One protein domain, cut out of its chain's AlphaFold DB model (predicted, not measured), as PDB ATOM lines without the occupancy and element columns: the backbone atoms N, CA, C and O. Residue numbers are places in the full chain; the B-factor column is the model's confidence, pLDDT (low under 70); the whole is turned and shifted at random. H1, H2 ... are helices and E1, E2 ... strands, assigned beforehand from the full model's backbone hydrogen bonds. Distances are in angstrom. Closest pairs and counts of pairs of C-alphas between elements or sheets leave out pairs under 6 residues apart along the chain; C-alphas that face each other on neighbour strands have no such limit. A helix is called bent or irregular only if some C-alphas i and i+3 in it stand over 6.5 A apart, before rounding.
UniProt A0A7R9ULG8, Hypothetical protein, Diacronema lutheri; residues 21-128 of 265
ATOM      1  N   ASP A  21      51.791 -40.121 -15.141       88.06
ATOM      2  CA  ASP A  21      52.029 -39.109 -16.177       88.06
ATOM      3  C   ASP A  21      50.861 -39.000 -17.162       88.06
ATOM      4  O   ASP A  21      50.502 -37.895 -17.583       88.06
ATOM      5  N   ALA A  22      50.232 -40.129 -17.507       89.31
ATOM      6  CA  ALA A  22      49.076 -40.145 -18.395       89.31
ATOM      7  C   ALA A  22      47.859 -39.469 -17.747       89.31
ATOM      8  O   ALA A  22      47.185 -38.679 -18.413       89.31
ATOM      9  N   LEU A  23      47.604 -39.736 -16.461       90.38
ATOM     10  CA  LEU A  23      46.523 -39.108 -15.696       90.38
ATOM     11  C   LEU A  23      46.767 -37.611 -15.506       90.38
ATOM     12  O   LEU A  23      45.893 -36.804 -15.820       90.38
ATOM     13  N   ARG A  24      47.977 -37.223 -15.088       86.88
ATOM     14  CA  ARG A  24      48.366 -35.814 -14.946       86.88
ATOM     15  C   ARG A  24      48.167 -35.041 -16.244       86.88
ATOM     16  O   ARG A  24      47.574 -33.965 -16.235       86.88
ATOM     17  N   SER A  25      48.652 -35.589 -17.357       86.25
ATOM     18  CA  SER A  25      48.545 -34.934 -18.667       86.25
ATOM     19  C   SER A  25      47.092 -34.786 -19.122       86.25
ATOM     20  O   SER A  25      46.770 -33.831 -19.824       86.25
ATOM     21  N   ALA A  26      46.219 -35.719 -18.732       88.19
ATOM     22  CA  ALA A  26      44.808 -35.692 -19.095       88.19
ATOM     23  C   ALA A  26      43.982 -34.722 -18.234       88.19
ATOM     24  O   ALA A  26      43.121 -34.034 -18.772       88.19
ATOM     25  N   VAL A  27      44.235 -34.669 -16.921       86.00
ATOM     26  CA  VAL A  27      43.403 -33.929 -15.948       86.00
ATOM     27  C   VAL A  27      43.948 -32.526 -15.639       86.00
ATOM     28  O   VAL A  27      43.195 -31.674 -15.181       86.00
ATOM     29  N   GLN A  28      45.229 -32.251 -15.921       86.81
ATOM     30  CA  GLN A  28      45.896 -30.964 -15.647       86.81
ATOM     31  C   GLN A  28      45.789 -30.509 -14.179       86.81
ATOM     32  O   GLN A  28      45.383 -29.388 -13.881       86.81
ATOM     33  N   CYS A  29      46.185 -31.376 -13.251       85.00
ATOM     34  CA  CYS A  29      46.199 -31.098 -11.813       85.00
ATOM     35  C   CYS A  29      47.612 -31.218 -11.210       85.00
ATOM     36  O   CYS A  29      48.547 -31.717 -11.849       85.00
ATOM     37  N   SER A  30      47.778 -30.725  -9.978       88.00
ATOM     38  CA  SER A  30      48.998 -30.960  -9.193       88.00
ATOM     39  C   SER A  30      49.070 -32.406  -8.678       88.00
ATOM     40  O   SER A  30      48.049 -33.086  -8.627       88.00
ATOM     41  N   ASP A  31      50.256 -32.875  -8.267       85.81
ATOM     42  CA  ASP A  31      50.428 -34.214  -7.669       85.81
ATOM     43  C   ASP A  31      49.505 -34.420  -6.477       85.81
ATOM     44  O   ASP A  31      48.817 -35.425  -6.414       85.81
ATOM     45  N   ALA A  32      49.452 -33.443  -5.570       85.19
ATOM     46  CA  ALA A  32      48.635 -33.539  -4.367       85.19
ATOM     47  C   ALA A  32      47.146 -33.684  -4.708       85.19
ATOM     48  O   ALA A  32      46.476 -34.548  -4.160       85.19
ATOM     49  N   GLN A  33      46.649 -32.900  -5.670       88.31
ATOM     50  CA  GLN A  33      45.255 -32.990  -6.116       88.31
ATOM     51  C   GLN A  33      44.952 -34.316  -6.816       88.31
ATOM     52  O   GLN A  33      43.867 -34.867  -6.644       88.31
ATOM     53  N   LEU A  34      45.893 -34.822  -7.620       89.75
ATOM     54  CA  LEU A  34      45.753 -36.119  -8.273       89.75
ATOM     55  C   LEU A  34      45.700 -37.244  -7.235       89.75
ATOM     56  O   LEU A  34      44.815 -38.092  -7.292       89.75
ATOM     57  N   ASP A  35      46.623 -37.218  -6.281       87.62
ATOM     58  CA  ASP A  35      46.750 -38.213  -5.225       87.62
ATOM     59  C   ASP A  35      45.520 -38.202  -4.308       87.62
ATOM     60  O   ASP A  35      44.933 -39.252  -4.067       87.62
ATOM     61  N   GLU A  36      45.055 -37.026  -3.874       87.31
ATOM     62  CA  GLU A  36      43.814 -36.874  -3.100       87.31
ATOM     63  C   GLU A  36      42.604 -37.464  -3.836       87.31
ATOM     64  O   GLU A  36      41.827 -38.221  -3.247       87.31
ATOM     65  N   ALA A  37      42.461 -37.179  -5.134       88.50
ATOM     66  CA  ALA A  37      41.378 -37.732  -5.940       88.50
ATOM     67  C   ALA A  37      41.484 -39.260  -6.077       88.50
ATOM     68  O   ALA A  37      40.481 -39.966  -5.975       88.50
ATOM     69  N   LEU A  38      42.690 -39.794  -6.282       90.81
ATOM     70  CA  LEU A  38      42.928 -41.234  -6.385       90.81
ATOM     71  C   LEU A  38      42.629 -41.951  -5.068       90.81
ATOM     72  O   LEU A  38      41.959 -42.984  -5.084       90.81
ATOM     73  N   VAL A  39      43.034 -41.377  -3.933       88.94
ATOM     74  CA  VAL A  39      42.675 -41.881  -2.602       88.94
ATOM     75  C   VAL A  39      41.158 -41.910  -2.427       88.94
ATOM     76  O   VAL A  39      40.618 -42.944  -2.027       88.94
ATOM     77  N   ALA A  40      40.472 -40.816  -2.769       88.00
ATOM     78  CA  ALA A  40      39.017 -40.706  -2.663       88.00
ATOM     79  C   ALA A  40      38.283 -41.735  -3.541       88.00
ATOM     80  O   ALA A  40      37.263 -42.287  -3.136       88.00
ATOM     81  N   MET A  41      38.831 -42.060  -4.716       89.50
ATOM     82  CA  MET A  41      38.301 -43.103  -5.602       89.50
ATOM     83  C   MET A  41      38.707 -44.530  -5.192       89.50
ATOM     84  O   MET A  41      38.339 -45.496  -5.864       89.50
ATOM     85  N   HIS A  42      39.470 -44.691  -4.109       91.25
ATOM     86  CA  HIS A  42      40.106 -45.946  -3.718       91.25
ATOM     87  C   HIS A  42      40.955 -46.574  -4.836       91.25
ATOM     88  O   HIS A  42      40.891 -47.783  -5.081       91.25
ATOM     89  N   ALA A  43      41.731 -45.752  -5.538       92.12
ATOM     90  CA  ALA A  43      42.701 -46.187  -6.529       92.12
ATOM     91  C   ALA A  43      44.079 -46.409  -5.895       92.12
ATOM     92  O   ALA A  43      44.522 -45.634  -5.050       92.12
ATOM     93  N   VAL A  44      44.786 -47.439  -6.356       91.38
ATOM     94  CA  VAL A  44      46.163 -47.735  -5.942       91.38
ATOM     95  C   VAL A  44      47.064 -47.939  -7.152       91.38
ATOM     96  O   VAL A  44      46.620 -48.425  -8.198       91.38
ATOM     97  N   GLU A  45      48.339 -47.589  -7.006       90.56
ATOM     98  CA  GLU A  45      49.352 -47.831  -8.027       90.56
ATOM     99  C   GLU A  45      49.924 -49.253  -7.903       90.56
ATOM    100  O   GLU A  45      50.516 -49.636  -6.891       90.56
ATOM    101  N   LEU A  46      49.765 -50.049  -8.960       87.56
ATOM    102  CA  LEU A  46      50.274 -51.411  -9.081       87.56
ATOM    103  C   LEU A  46      51.131 -51.506 -10.341       87.56
ATOM    104  O   LEU A  46      50.640 -51.325 -11.450       87.56
ATOM    105  N   GLN A  47      52.423 -51.797 -10.169       86.81
ATOM    106  CA  GLN A  47      53.378 -51.948 -11.280       86.81
ATOM    107  C   GLN A  47      53.429 -50.719 -12.221       86.81
ATOM    108  O   GLN A  47      53.592 -50.857 -13.434       86.81
ATOM    109  N   GLY A  48      53.298 -49.511 -11.660       87.75
ATOM    110  CA  GLY A  48      53.313 -48.249 -12.414       87.75
ATOM    111  C   GLY A  48      51.986 -47.895 -13.098       87.75
ATOM    112  O   GLY A  48      51.949 -46.998 -13.942       87.75
ATOM    113  N   GLU A  49      50.906 -48.613 -12.779       91.06
ATOM    114  CA  GLU A  49      49.565 -48.383 -13.313       91.06
ATOM    115  C   GLU A  49      48.544 -48.208 -12.194       91.06
ATOM    116  O   GLU A  49      48.524 -48.961 -11.221       91.06
ATOM    117  N   TRP A  50      47.639 -47.255 -12.368       92.06
ATOM    118  CA  TRP A  50      46.541 -47.007 -11.448       92.06
ATOM    119  C   TRP A  50      45.392 -47.978 -11.671       92.06
ATOM    120  O   TRP A  50      44.931 -48.180 -12.798       92.06
ATOM    121  N   ARG A  51      44.899 -48.558 -10.574       91.88
ATOM    122  CA  ARG A  51      43.753 -49.469 -10.574       91.88
ATOM    123  C   ARG A  51      42.779 -49.086  -9.472       91.88
ATOM    124  O   ARG A  51      43.188 -48.878  -8.335       91.88
ATOM    125  N   LEU A  52      41.492 -49.031  -9.811       92.81
ATOM    126  CA  LEU A  52      40.421 -48.862  -8.831       92.81
ATOM    127  C   LEU A  52      40.224 -50.162  -8.055       92.81
ATOM    128  O   LEU A  52      40.080 -51.234  -8.649       92.81
ATOM    129  N   LEU A  53      40.183 -50.066  -6.730       92.88
ATOM    130  CA  LEU A  53      39.868 -51.202  -5.881       92.88
ATOM    131  C   LEU A  53      38.355 -51.436  -5.874       92.88
ATOM    132  O   LEU A  53      37.575 -50.623  -5.365       92.88
ATOM    133  N   GLY A  54      37.947 -52.584  -6.420       92.12
ATOM    134  CA  GLY A  54      36.554 -53.016  -6.417       92.12
ATOM    135  C   GLY A  54      36.001 -53.138  -4.997       92.12
ATOM    136  O   GLY A  54      36.697 -53.580  -4.086       92.12
ATOM    137  N   ILE A  55      34.734 -52.774  -4.814       89.69
ATOM    138  CA  ILE A  55      34.089 -52.675  -3.496       89.69
ATOM    139  C   ILE A  55      34.187 -53.990  -2.709       89.69
ATOM    140  O   ILE A  55      34.603 -53.977  -1.554       89.69
ATOM    141  N   THR A  56      33.885 -55.128  -3.344       91.25
ATOM    142  CA  THR A  56      33.997 -56.457  -2.716       91.25
ATOM    143  C   THR A  56      35.420 -56.754  -2.252       91.25
ATOM    144  O   THR A  56      35.614 -57.247  -1.147       91.25
ATOM    145  N   TYR A  57      36.415 -56.414  -3.072       93.75
ATOM    146  CA  TYR A  57      37.820 -56.649  -2.754       93.75
ATOM    147  C   TYR A  57      38.282 -55.788  -1.572       93.75
ATOM    148  O   TYR A  57      38.897 -56.300  -0.639       93.75
ATOM    149  N   ARG A  58      37.912 -54.499  -1.551       93.94
ATOM    150  CA  ARG A  58      38.187 -53.621  -0.401       93.94
ATOM    151  C   ARG A  58      37.559 -54.158   0.875       93.94
ATOM    152  O   ARG A  58      38.223 -54.186   1.901       93.94
ATOM    153  N   HIS A  59      36.303 -54.593   0.792       93.06
ATOM    154  CA  HIS A  59      35.572 -55.115   1.935       93.06
ATOM    155  C   HIS A  59      36.251 -56.353   2.528       93.06
ATOM    156  O   HIS A  59      36.455 -56.413   3.735       93.06
ATOM    157  N   GLN A  60      36.652 -57.309   1.684       94.81
ATOM    158  CA  GLN A  60      37.376 -58.508   2.114       94.81
ATOM    159  C   GLN A  60      38.689 -58.165   2.824       94.81
ATOM    160  O   GLN A  60      38.985 -58.731   3.873       94.81
ATOM    161  N   ILE A  61      39.452 -57.215   2.276       96.44
ATOM    162  CA  ILE A  61      40.696 -56.750   2.896       96.44
ATOM    163  C   ILE A  61      40.416 -56.081   4.241       96.44
ATOM    164  O   ILE A  61      41.084 -56.399   5.218       96.44
ATOM    165  N   THR A  62      39.453 -55.162   4.314       96.50
ATOM    166  CA  THR A  62      39.130 -54.450   5.557       96.50
ATOM    167  C   THR A  62      38.655 -55.415   6.643       96.50
ATOM    168  O   THR A  62      39.129 -55.331   7.773       96.50
ATOM    169  N   GLU A  63      37.793 -56.377   6.300       95.56
ATOM    170  CA  GLU A  63      37.341 -57.421   7.226       95.56
ATOM    171  C   GLU A  63      38.515 -58.250   7.755       95.56
ATOM    172  O   GLU A  63      38.622 -58.497   8.956       95.56
ATOM    173  N   TYR A  64      39.411 -58.660   6.854       95.94
ATOM    174  CA  TYR A  64      40.617 -59.398   7.203       95.94
ATOM    175  C   TYR A  64      41.532 -58.587   8.129       95.94
ATOM    176  O   TYR A  64      41.937 -59.091   9.171       95.94
ATOM    177  N   VAL A  65      41.817 -57.328   7.790       96.44
ATOM    178  CA  VAL A  65      42.691 -56.444   8.576       96.44
ATOM    179  C   VAL A  65      42.146 -56.241   9.989       96.44
ATOM    180  O   VAL A  65      42.910 -56.347  10.946       96.44
ATOM    181  N   LEU A  66      40.839 -56.006  10.146       96.38
ATOM    182  CA  LEU A  66      40.214 -55.861  11.465       96.38
ATOM    183  C   LEU A  66      40.330 -57.147  12.294       96.38
ATOM    184  O   LEU A  66      40.764 -57.097  13.444       96.38
ATOM    185  N   LYS A  67      40.037 -58.305  11.691       95.06
ATOM    186  CA  LYS A  67      40.207 -59.614  12.343       95.06
ATOM    187  C   LYS A  67      41.657 -59.884  12.733       95.06
ATOM    188  O   LYS A  67      41.908 -60.452  13.789       95.06
ATOM    189  N   LEU A  68      42.607 -59.483  11.893       95.69
ATOM    190  CA  LEU A  68      44.035 -59.637  12.141       95.69
ATOM    191  C   LEU A  68      44.485 -58.795  13.346       95.69
ATOM    192  O   LEU A  68      45.174 -59.310  14.226       95.69
ATOM    193  N   ILE A  69      44.048 -57.533  13.421       95.94
ATOM    194  CA  ILE A  69      44.306 -56.643  14.565       95.94
ATOM    195  C   ILE A  69      43.791 -57.273  15.866       95.94
ATOM    196  O   ILE A  69      44.519 -57.313  16.860       95.94
ATOM    197  N   GLU A  70      42.568 -57.805  15.849       94.19
ATOM    198  CA  GLU A  70      41.966 -58.485  17.002       94.19
ATOM    199  C   GLU A  70      42.717 -59.764  17.383       94.19
ATOM    200  O   GLU A  70      43.031 -59.972  18.554       94.19
ATOM    201  N   LEU A  71      43.051 -60.603  16.397       95.88
ATOM    202  CA  LEU A  71      43.740 -61.879  16.596       95.88
ATOM    203  C   LEU A  71      45.112 -61.700  17.257       95.88
ATOM    204  O   LEU A  71      45.480 -62.482  18.136       95.88
ATOM    205  N   HIS A  72      45.866 -60.686  16.836       95.12
ATOM    206  CA  HIS A  72      47.191 -60.395  17.381       95.12
ATOM    207  C   HIS A  72      47.166 -59.486  18.616       95.12
ATOM    208  O   HIS A  72      48.215 -59.285  19.232       95.12
ATOM    209  N   GLY A  73      46.001 -58.953  18.996       94.38
ATOM    210  CA  GLY A  73      45.860 -58.048  20.136       94.38
ATOM    211  C   GLY A  73      46.649 -56.749  19.971       94.38
ATOM    212  O   GLY A  73      47.233 -56.262  20.939       94.38
ATOM    213  N   TRP A  74      46.730 -56.214  18.749       95.88
ATOM    214  CA  TRP A  74      47.418 -54.947  18.501       95.88
ATOM    215  C   TRP A  74      46.639 -53.764  19.085       95.88
ATOM    216  O   TRP A  74      45.411 -53.725  19.038       95.88
ATOM    217  N   GLU A  75      47.372 -52.779  19.613       94.31
ATOM    218  CA  GLU A  75      46.797 -51.533  20.129       94.31
ATOM    219  C   GLU A  75      46.126 -50.758  18.986       94.31
ATOM    220  O   GLU A  75      46.781 -50.380  18.009       94.31
ATOM    221  N   ARG A  76      44.817 -50.512  19.103       93.69
ATOM    222  CA  ARG A  76      44.012 -49.858  18.059       93.69
ATOM    223  C   ARG A  76      44.434 -48.411  17.820       93.69
ATOM    224  O   ARG A  76      44.305 -47.905  16.710       93.69
ATOM    225  N   GLU A  77      45.009 -47.765  18.828       93.94
ATOM    226  CA  GLU A  77      45.531 -46.403  18.757       93.94
ATOM    227  C   GLU A  77      46.887 -46.317  18.045       93.94
ATOM    228  O   GLU A  77      47.375 -45.218  17.778       93.94
ATOM    229  N   ARG A  78      47.533 -47.458  17.776       94.06
ATOM    230  CA  ARG A  78      48.861 -47.494  17.163       94.06
ATOM    231  C   ARG A  78      49.120 -48.798  16.410       94.06
ATOM    232  O   ARG A  78      50.122 -49.482  16.637       94.06
ATOM    233  N   VAL A  79      48.264 -49.111  15.446       95.06
ATOM    234  CA  VAL A  79      48.460 -50.267  14.566       95.06
ATOM    235  C   VAL A  79      49.612 -49.970  13.607       95.06
ATOM    236  O   VAL A  79      49.531 -49.044  12.800       95.06
ATOM    237  N   ARG A  80      50.711 -50.731  13.672       94.00
ATOM    238  CA  ARG A  80      51.841 -50.533  12.750       94.00
ATOM    239  C   ARG A  80      51.503 -51.089  11.372       94.00
ATOM    240  O   ARG A  80      51.147 -52.256  11.235       94.00
ATOM    241  N   VAL A  81      51.700 -50.277  10.338       92.94
ATOM    242  CA  VAL A  81      51.418 -50.666   8.950       92.94
ATOM    243  C   VAL A  81      52.311 -51.834   8.521       92.94
ATOM    244  O   VAL A  81      51.818 -52.775   7.907       92.94
ATOM    245  N   ALA A  82      53.596 -51.820   8.897       92.62
ATOM    246  CA  ALA A  82      54.527 -52.917   8.625       92.62
ATOM    247  C   ALA A  82      54.020 -54.275   9.131       92.62
ATOM    248  O   ALA A  82      54.089 -55.243   8.383       92.62
ATOM    249  N   ASP A  83      53.489 -54.337  10.358       94.50
ATOM    250  CA  ASP A  83      53.012 -55.594  10.950       94.50
ATOM    251  C   ASP A  83      51.823 -56.159  10.171       94.50
ATOM    252  O   ASP A  83      51.794 -57.343   9.836       94.50
ATOM    253  N   VAL A  84      50.862 -55.298   9.827       95.19
ATOM    254  CA  VAL A  84      49.686 -55.686   9.035       95.19
ATOM    255  C   VAL A  84      50.115 -56.211   7.663       95.19
ATOM    256  O   VAL A  84      49.600 -57.229   7.206       95.19
ATOM    257  N   LEU A  85      51.064 -55.538   7.003       93.94
ATOM    258  CA  LEU A  85      51.557 -55.944   5.686       93.94
ATOM    259  C   LEU A  85      52.351 -57.252   5.730       93.94
ATOM    260  O   LEU A  85      52.161 -58.092   4.853       93.94
ATOM    261  N   GLU A  86      53.217 -57.431   6.729       93.81
ATOM    262  CA  GLU A  86      54.010 -58.651   6.905       93.81
ATOM    263  C   GLU A  86      53.104 -59.865   7.126       93.81
ATOM    264  O   GLU A  86      53.221 -60.857   6.403       93.81
ATOM    265  N   GLN A  87      52.141 -59.760   8.046       95.19
ATOM    266  CA  GLN A  87      51.203 -60.851   8.309       95.19
ATOM    267  C   GLN A  87      50.255 -61.090   7.130       95.19
ATOM    268  O   GLN A  87      50.037 -62.230   6.730       95.19
ATOM    269  N   SER A  88      49.745 -60.029   6.490       94.31
ATOM    270  CA  SER A  88      48.925 -60.174   5.280       94.31
ATOM    271  C   SER A  88      49.654 -60.892   4.151       94.31
ATOM    272  O   SER A  88      49.025 -61.677   3.448       94.31
ATOM    273  N   ALA A  89      50.948 -60.634   3.959       92.75
ATOM    274  CA  ALA A  89      51.734 -61.305   2.930       92.75
ATOM    275  C   ALA A  89      51.954 -62.795   3.241       92.75
ATOM    276  O   ALA A  89      52.082 -63.593   2.311       92.75
ATOM    277  N   ALA A  90      51.996 -63.167   4.524       92.06
ATOM    278  CA  ALA A  90      52.119 -64.553   4.962       92.06
ATOM    279  C   ALA A  90      50.801 -65.333   4.807       92.06
ATOM    280  O   ALA A  90      50.816 -66.448   4.281       92.06
ATOM    281  N   ASP A  91      49.678 -64.740   5.214       91.38
ATOM    282  CA  ASP A  91      48.374 -65.414   5.246       91.38
ATOM    283  C   ASP A  91      47.661 -65.400   3.884       91.38
ATOM    284  O   ASP A  91      47.050 -66.395   3.487       91.38
ATOM    285  N   PHE A  92      47.750 -64.286   3.145       89.19
ATOM    286  CA  PHE A  92      47.031 -64.066   1.885       89.19
ATOM    287  C   PHE A  92      47.914 -63.380   0.826       89.19
ATOM    288  O   PHE A  92      47.772 -62.180   0.577       89.19
ATOM    289  N   PRO A  93      48.773 -64.138   0.117       84.88
ATOM    290  CA  PRO A  93      49.661 -63.597  -0.920       84.88
ATOM    291  C   PRO A  93      48.940 -62.908  -2.092       84.88
ATOM    292  O   PRO A  93      49.548 -62.116  -2.811       84.88
ATOM    293  N   ASP A  94      47.653 -63.208  -2.288       88.12
ATOM    294  CA  ASP A  94      46.824 -62.619  -3.345       88.12
ATOM    295  C   ASP A  94      46.400 -61.175  -3.034       88.12
ATOM    296  O   ASP A  94      46.039 -60.422  -3.945       88.12
ATOM    297  N   PHE A  95      46.449 -60.756  -1.765       92.81
ATOM    298  CA  PHE A  95      46.205 -59.367  -1.411       92.81
ATOM    299  C   PHE A  95      47.406 -58.508  -1.790       92.81
ATOM    300  O   PHE A  95      48.478 -58.575  -1.194       92.81
ATOM    301  N   ALA A  96      47.199 -57.634  -2.776       92.12
ATOM    302  CA  ALA A  96      48.190 -56.631  -3.134       92.12
ATOM    303  C   ALA A  96      48.525 -55.760  -1.901       92.12
ATOM    304  O   ALA A  96      47.612 -55.125  -1.358       92.12
ATOM    305  N   PRO A  97      49.801 -55.648  -1.480       91.69
ATOM    306  CA  PRO A  97      50.189 -54.882  -0.288       91.69
ATOM    307  C   PRO A  97      49.708 -53.425  -0.303       91.69
ATOM    308  O   PRO A  97      49.333 -52.866   0.725       91.69
ATOM    309  N   GLN A  98      49.657 -52.809  -1.485       90.38
ATOM    310  CA  GLN A  98      49.143 -51.455  -1.685       90.38
ATOM    311  C   GLN A  98      47.652 -51.358  -1.347       90.38
ATOM    312  O   GLN A  98      47.227 -50.363  -0.769       90.38
ATOM    313  N   ALA A  99      46.869 -52.392  -1.665       92.69
ATOM    314  CA  ALA A  99      45.449 -52.446  -1.340       92.69
ATOM    315  C   ALA A  99      45.218 -52.664   0.160       92.69
ATOM    316  O   ALA A  99      44.371 -51.993   0.741       92.69
ATOM    317  N   VAL A 100      46.011 -53.535   0.796       94.31
ATOM    318  CA  VAL A 100      45.979 -53.750   2.255       94.31
ATOM    319  C   VAL A 100      46.272 -52.451   2.991       94.31
ATOM    320  O   VAL A 100      45.491 -52.022   3.837       94.31
ATOM    321  N   ARG A 101      47.356 -51.773   2.605       92.50
ATOM    322  CA  ARG A 101      47.727 -50.470   3.156       92.50
ATOM    323  C   ARG A 101      46.631 -49.426   2.939       92.50
ATOM    324  O   ARG A 101      46.287 -48.713   3.875       92.50
ATOM    325  N   HIS A 102      46.086 -49.337   1.725       92.44
ATOM    326  CA  HIS A 102      45.004 -48.403   1.399       92.44
ATOM    327  C   HIS A 102      43.779 -48.619   2.291       92.44
ATOM    328  O   HIS A 102      43.263 -47.670   2.876       92.44
ATOM    329  N   CYS A 103      43.337 -49.870   2.436       94.25
ATOM    330  CA  CYS A 103      42.212 -50.224   3.296       94.25
ATOM    331  C   CYS A 103      42.497 -49.966   4.782       94.25
ATOM    332  O   CYS A 103      41.593 -49.533   5.489       94.25
ATOM    333  N   LEU A 104      43.730 -50.182   5.252       94.38
ATOM    334  CA  LEU A 104      44.122 -49.872   6.628       94.38
ATOM    335  C   LEU A 104      44.080 -48.360   6.900       94.38
ATOM    336  O   LEU A 104      43.456 -47.939   7.868       94.38
ATOM    337  N   TYR A 105      44.666 -47.529   6.033       92.75
ATOM    338  CA  TYR A 105      44.601 -46.069   6.194       92.75
ATOM    339  C   TYR A 105      43.191 -45.505   6.023       92.75
ATOM    340  O   TYR A 105      42.876 -44.462   6.591       92.75
ATOM    341  N   ALA A 106      42.314 -46.178   5.273       92.25
ATOM    342  CA  ALA A 106      40.912 -45.781   5.196       92.25
ATOM    343  C   ALA A 106      40.224 -45.813   6.573       92.25
ATOM    344  O   ALA A 106      39.309 -45.018   6.797       92.25
ATOM    345  N   LEU A 107      40.692 -46.666   7.494       94.19
ATOM    346  CA  LEU A 107      40.211 -46.773   8.873       94.19
ATOM    347  C   LEU A 107      40.862 -45.771   9.839       94.19
ATOM    348  O   LEU A 107      40.450 -45.728  10.991       94.19
ATOM    349  N   ASP A 108      41.853 -44.985   9.418       93.62
ATOM    350  CA  ASP A 108      42.557 -44.053  10.307       93.62
ATOM    351  C   ASP A 108      41.654 -42.882  10.740       93.62
ATOM    352  O   ASP A 108      40.807 -42.425   9.974       93.62
ATOM    353  N   THR A 109      41.837 -42.358  11.950       90.50
ATOM    354  CA  THR A 109      41.229 -41.100  12.431       90.50
ATOM    355  C   THR A 109      41.558 -39.897  11.553       90.50
ATOM    356  O   THR A 109      40.769 -38.954  11.454       90.50
ATOM    357  N   VAL A 110      42.713 -39.918  10.890       84.44
ATOM    358  CA  VAL A 110      43.102 -38.895   9.919       84.44
ATOM    359  C   VAL A 110      42.689 -39.351   8.523       84.44
ATOM    360  O   VAL A 110      42.699 -40.540   8.210       84.44
ATOM    361  N   SER A 111      42.315 -38.410   7.651       73.69
ATOM    362  CA  SER A 111      42.132 -38.725   6.231       73.69
ATOM    363  C   SER A 111      43.367 -39.455   5.698       73.69
ATOM    364  O   SER A 111      44.484 -39.072   6.065       73.69
ATOM    365  N   PRO A 112      43.199 -40.471   4.831       70.69
ATOM    366  CA  PRO A 112      44.342 -41.201   4.311       70.69
ATOM    367  C   PRO A 112      45.293 -40.189   3.672       70.69
ATOM    368  O   PRO A 112      44.832 -39.345   2.892       70.69
ATOM    369  N   PRO A 113      46.593 -40.208   4.006       69.06
ATOM    370  CA  PRO A 113      47.502 -39.244   3.420       69.06
ATOM    371  C   PRO A 113      47.473 -39.398   1.898       69.06
ATOM    372  O   PRO A 113      47.359 -40.516   1.391       69.06
ATOM    373  N   ALA A 114      47.598 -38.294   1.157       67.56
ATOM    374  CA  ALA A 114      47.669 -38.326  -0.309       67.56
ATOM    375  C   ALA A 114      48.745 -39.324  -0.788       67.56
ATOM    376  O   ALA A 114      48.573 -40.058  -1.759       67.56
ATOM    377  N   SER A 115      49.817 -39.461  -0.003       62.25
ATOM    378  CA  SER A 115      50.871 -40.437  -0.233       62.25
ATOM    379  C   SER A 115      50.404 -41.897  -0.212       62.25
ATOM    380  O   SER A 115      51.083 -42.711  -0.812       62.25
ATOM    381  N   THR A 116      49.268 -42.288   0.376       70.12
ATOM    382  CA  THR A 116      48.801 -43.697   0.355       70.12
ATOM    383  C   THR A 116      48.654 -44.263  -1.055       70.12
ATOM    384  O   THR A 116      48.947 -45.447  -1.271       70.12
ATOM    385  N   ALA A 117      48.287 -43.398  -2.003       66.94
ATOM    386  CA  ALA A 117      48.135 -43.724  -3.407       66.94
ATOM    387  C   ALA A 117      49.473 -44.178  -4.036       66.94
ATOM    388  O   ALA A 117      49.486 -45.121  -4.828       66.94
ATOM    389  N   ARG A 118      50.601 -43.550  -3.650       67.38
ATOM    390  CA  ARG A 118      51.919 -43.677  -4.321       67.38
ATOM    391  C   ARG A 118      53.066 -44.202  -3.450       67.38
ATOM    392  O   ARG A 118      54.025 -44.765  -3.966       67.38
ATOM    393  N   ALA A 119      53.021 -43.996  -2.142       63.62
ATOM    394  CA  ALA A 119      54.132 -44.234  -1.228       63.62
ATOM    395  C   ALA A 119      54.156 -45.674  -0.731       63.62
ATOM    396  O   ALA A 119      53.118 -46.256  -0.457       63.62
ATOM    397  N   LEU A 120      55.353 -46.233  -0.579       52.66
ATOM    398  CA  LEU A 120      55.618 -47.573  -0.047       52.66
ATOM    399  C   LEU A 120      55.978 -47.560   1.443       52.66
ATOM    400  O   LEU A 120      56.445 -48.578   1.943       52.66
ATOM    401  N   ASP A 121      55.768 -46.442   2.140       55.53
ATOM    402  CA  ASP A 121      56.298 -46.218   3.486       55.53
ATOM    403  C   ASP A 121      55.609 -47.140   4.507       55.53
ATOM    404  O   ASP A 121      54.617 -46.799   5.146       55.53
ATOM    405  N   ALA A 122      56.147 -48.354   4.643       59.06
ATOM    406  CA  ALA A 122      55.698 -49.386   5.571       59.06
ATOM    407  C   ALA A 122      55.944 -49.003   7.045       59.06
ATOM    408  O   ALA A 122      55.497 -49.700   7.948       59.06
ATOM    409  N   GLU A 123      56.641 -47.896   7.303       67.88
ATOM    410  CA  GLU A 123      57.078 -47.475   8.639       67.88
ATOM    411  C   GLU A 123      56.016 -46.680   9.425       67.88
ATOM    412  O   GLU A 123      56.238 -46.334  10.585       67.88
ATOM    413  N   GLY A 124      54.856 -46.400   8.822       84.62
ATOM    414  CA  GLY A 124      53.761 -45.681   9.473       84.62
ATOM    415  C   GLY A 124      53.005 -46.492  10.533       84.62
ATOM    416  O   GLY A 124      53.082 -47.722  10.606       84.62
ATOM    417  N   SER A 125      52.207 -45.788  11.332       91.00
ATOM    418  CA  SER A 125      51.163 -46.373  12.177       91.00
ATOM    419  C   SER A 125      49.837 -45.668  11.942       91.00
ATOM    420  O   SER A 125      49.832 -44.486  11.602       91.00
ATOM    421  N   VAL A 126      48.747 -46.392  12.159       93.06
ATOM    422  CA  VAL A 126      47.369 -45.913  12.055       93.06
ATOM    423  C   VAL A 126      46.721 -45.930  13.436       93.06
ATOM    424  O   VAL A 126      46.895 -46.888  14.192       93.06
ATOM    425  N   THR A 127      45.953 -44.886  13.732       95.44
ATOM    426  CA  THR A 127      45.020 -44.848  14.862       95.44
ATOM    427  C   THR A 127      43.640 -45.184  14.316       95.44
ATOM    428  O   THR A 127      43.112 -44.416  13.515       95.44
ATOM    429  N   LEU A 128      43.047 -46.313  14.704       95.56
ATOM    430  CA  LEU A 128      41.733 -46.697  14.192       95.56
ATOM    431  C   LEU A 128      40.655 -45.707  14.642       95.56
ATOM    432  O   LEU A 128      40.511 -45.394  15.822       95.56
TER     433      LEU A 128
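This is residues 21 to 128 of the 265 residues of the protein "Hypothetical protein" of Diacronema lutheri (UniProt A0A7R9ULG8). A small two-stranded hairpin, E1 and E2, has its strand E1 beside helix H5, which is the middle of an elongated helical domain. H3 and H4 pack on H5 at wide angles, the short H6 packs on H5 and on H2, and H1 makes the far end, where residues 25 to 30 stick out. The printed part has 108 residues with six named helices and two named strands, in the order H1, H2, E1, E2, H3, H4, H5, H6; the class is mostly helix and the sheet is antiparallel. The whole is compact, with a radius of gyration of the C-alphas of 13.9 A, and spans 45 by 26 by 22 A.

E1 is residues 43 to 46, 9.5 A long, and E2 is residues 49 to 52, 10.2 A. Before them come H1, residues 21 to 27, 10.1 A, beginning at C-alpha 21 (52.029, -39.109, -16.177), and H2, residues 31 to 40, 14.1 A. After them comes the longest helix, H3, residues 55 to 72, 25.8 A, ending at C-alpha 72 (47.191, -60.395, 17.381). H4 is residues 81 to 91, 15.5 A, and H5 residues 97 to 106, 14.1 A. H6, residues 114 to 117, is neither bent nor irregular, but only just: C-alphas 114 and 117 are 6.2 A apart. C-alpha 117 is at (48.135, -43.724, -3.407).

E1 and E2 form a hairpin, antiparallel at 144 degrees, with N 44 and O 51 within hydrogen-bond range at 2.9 A and N 46 and O 49 at 2.8 A. The closest C-alphas of E1 and H5, Val 44 and Gln 98, are 6.4 A apart; E2 and H5 are apart. H5 is the hub, touching three helices. It touches H3 about perpendicular, at 81 degrees, through residues 58 to 65 of H3 alone; the closest C-alphas are Thr 62 and Cys 103, 5.7 A. It touches H4 at a steep tilt of 50 degrees, opposite ways, closest at the C-alphas of Leu 85 and Pro 97, 6.2 A. It touches H6 at the C-alphas of His 102 and Thr 116, 6.1 A. H2 touches H6 at the C-alphas of Glu 36 and Ala 114, 5.0 A. H1 and H2 are close but not clearly touching, with the C-alphas of Arg 24 and Leu 34 7.2 A apart. Every O i to N i+4 pair is within hydrogen-bond range in H1 to H5; H6 is too short for one.

The C-alphas farthest apart, those of Ser 25 and Gly 73, are 45.2 A apart. The printed part has no cut, and no link between named elements is long. Residues 125 to 126 pair antiparallel with residues 79 to 80. Mean pLDDT of the printed part is 88.5; residues 113 to 115 and 117 to 123 are under 70.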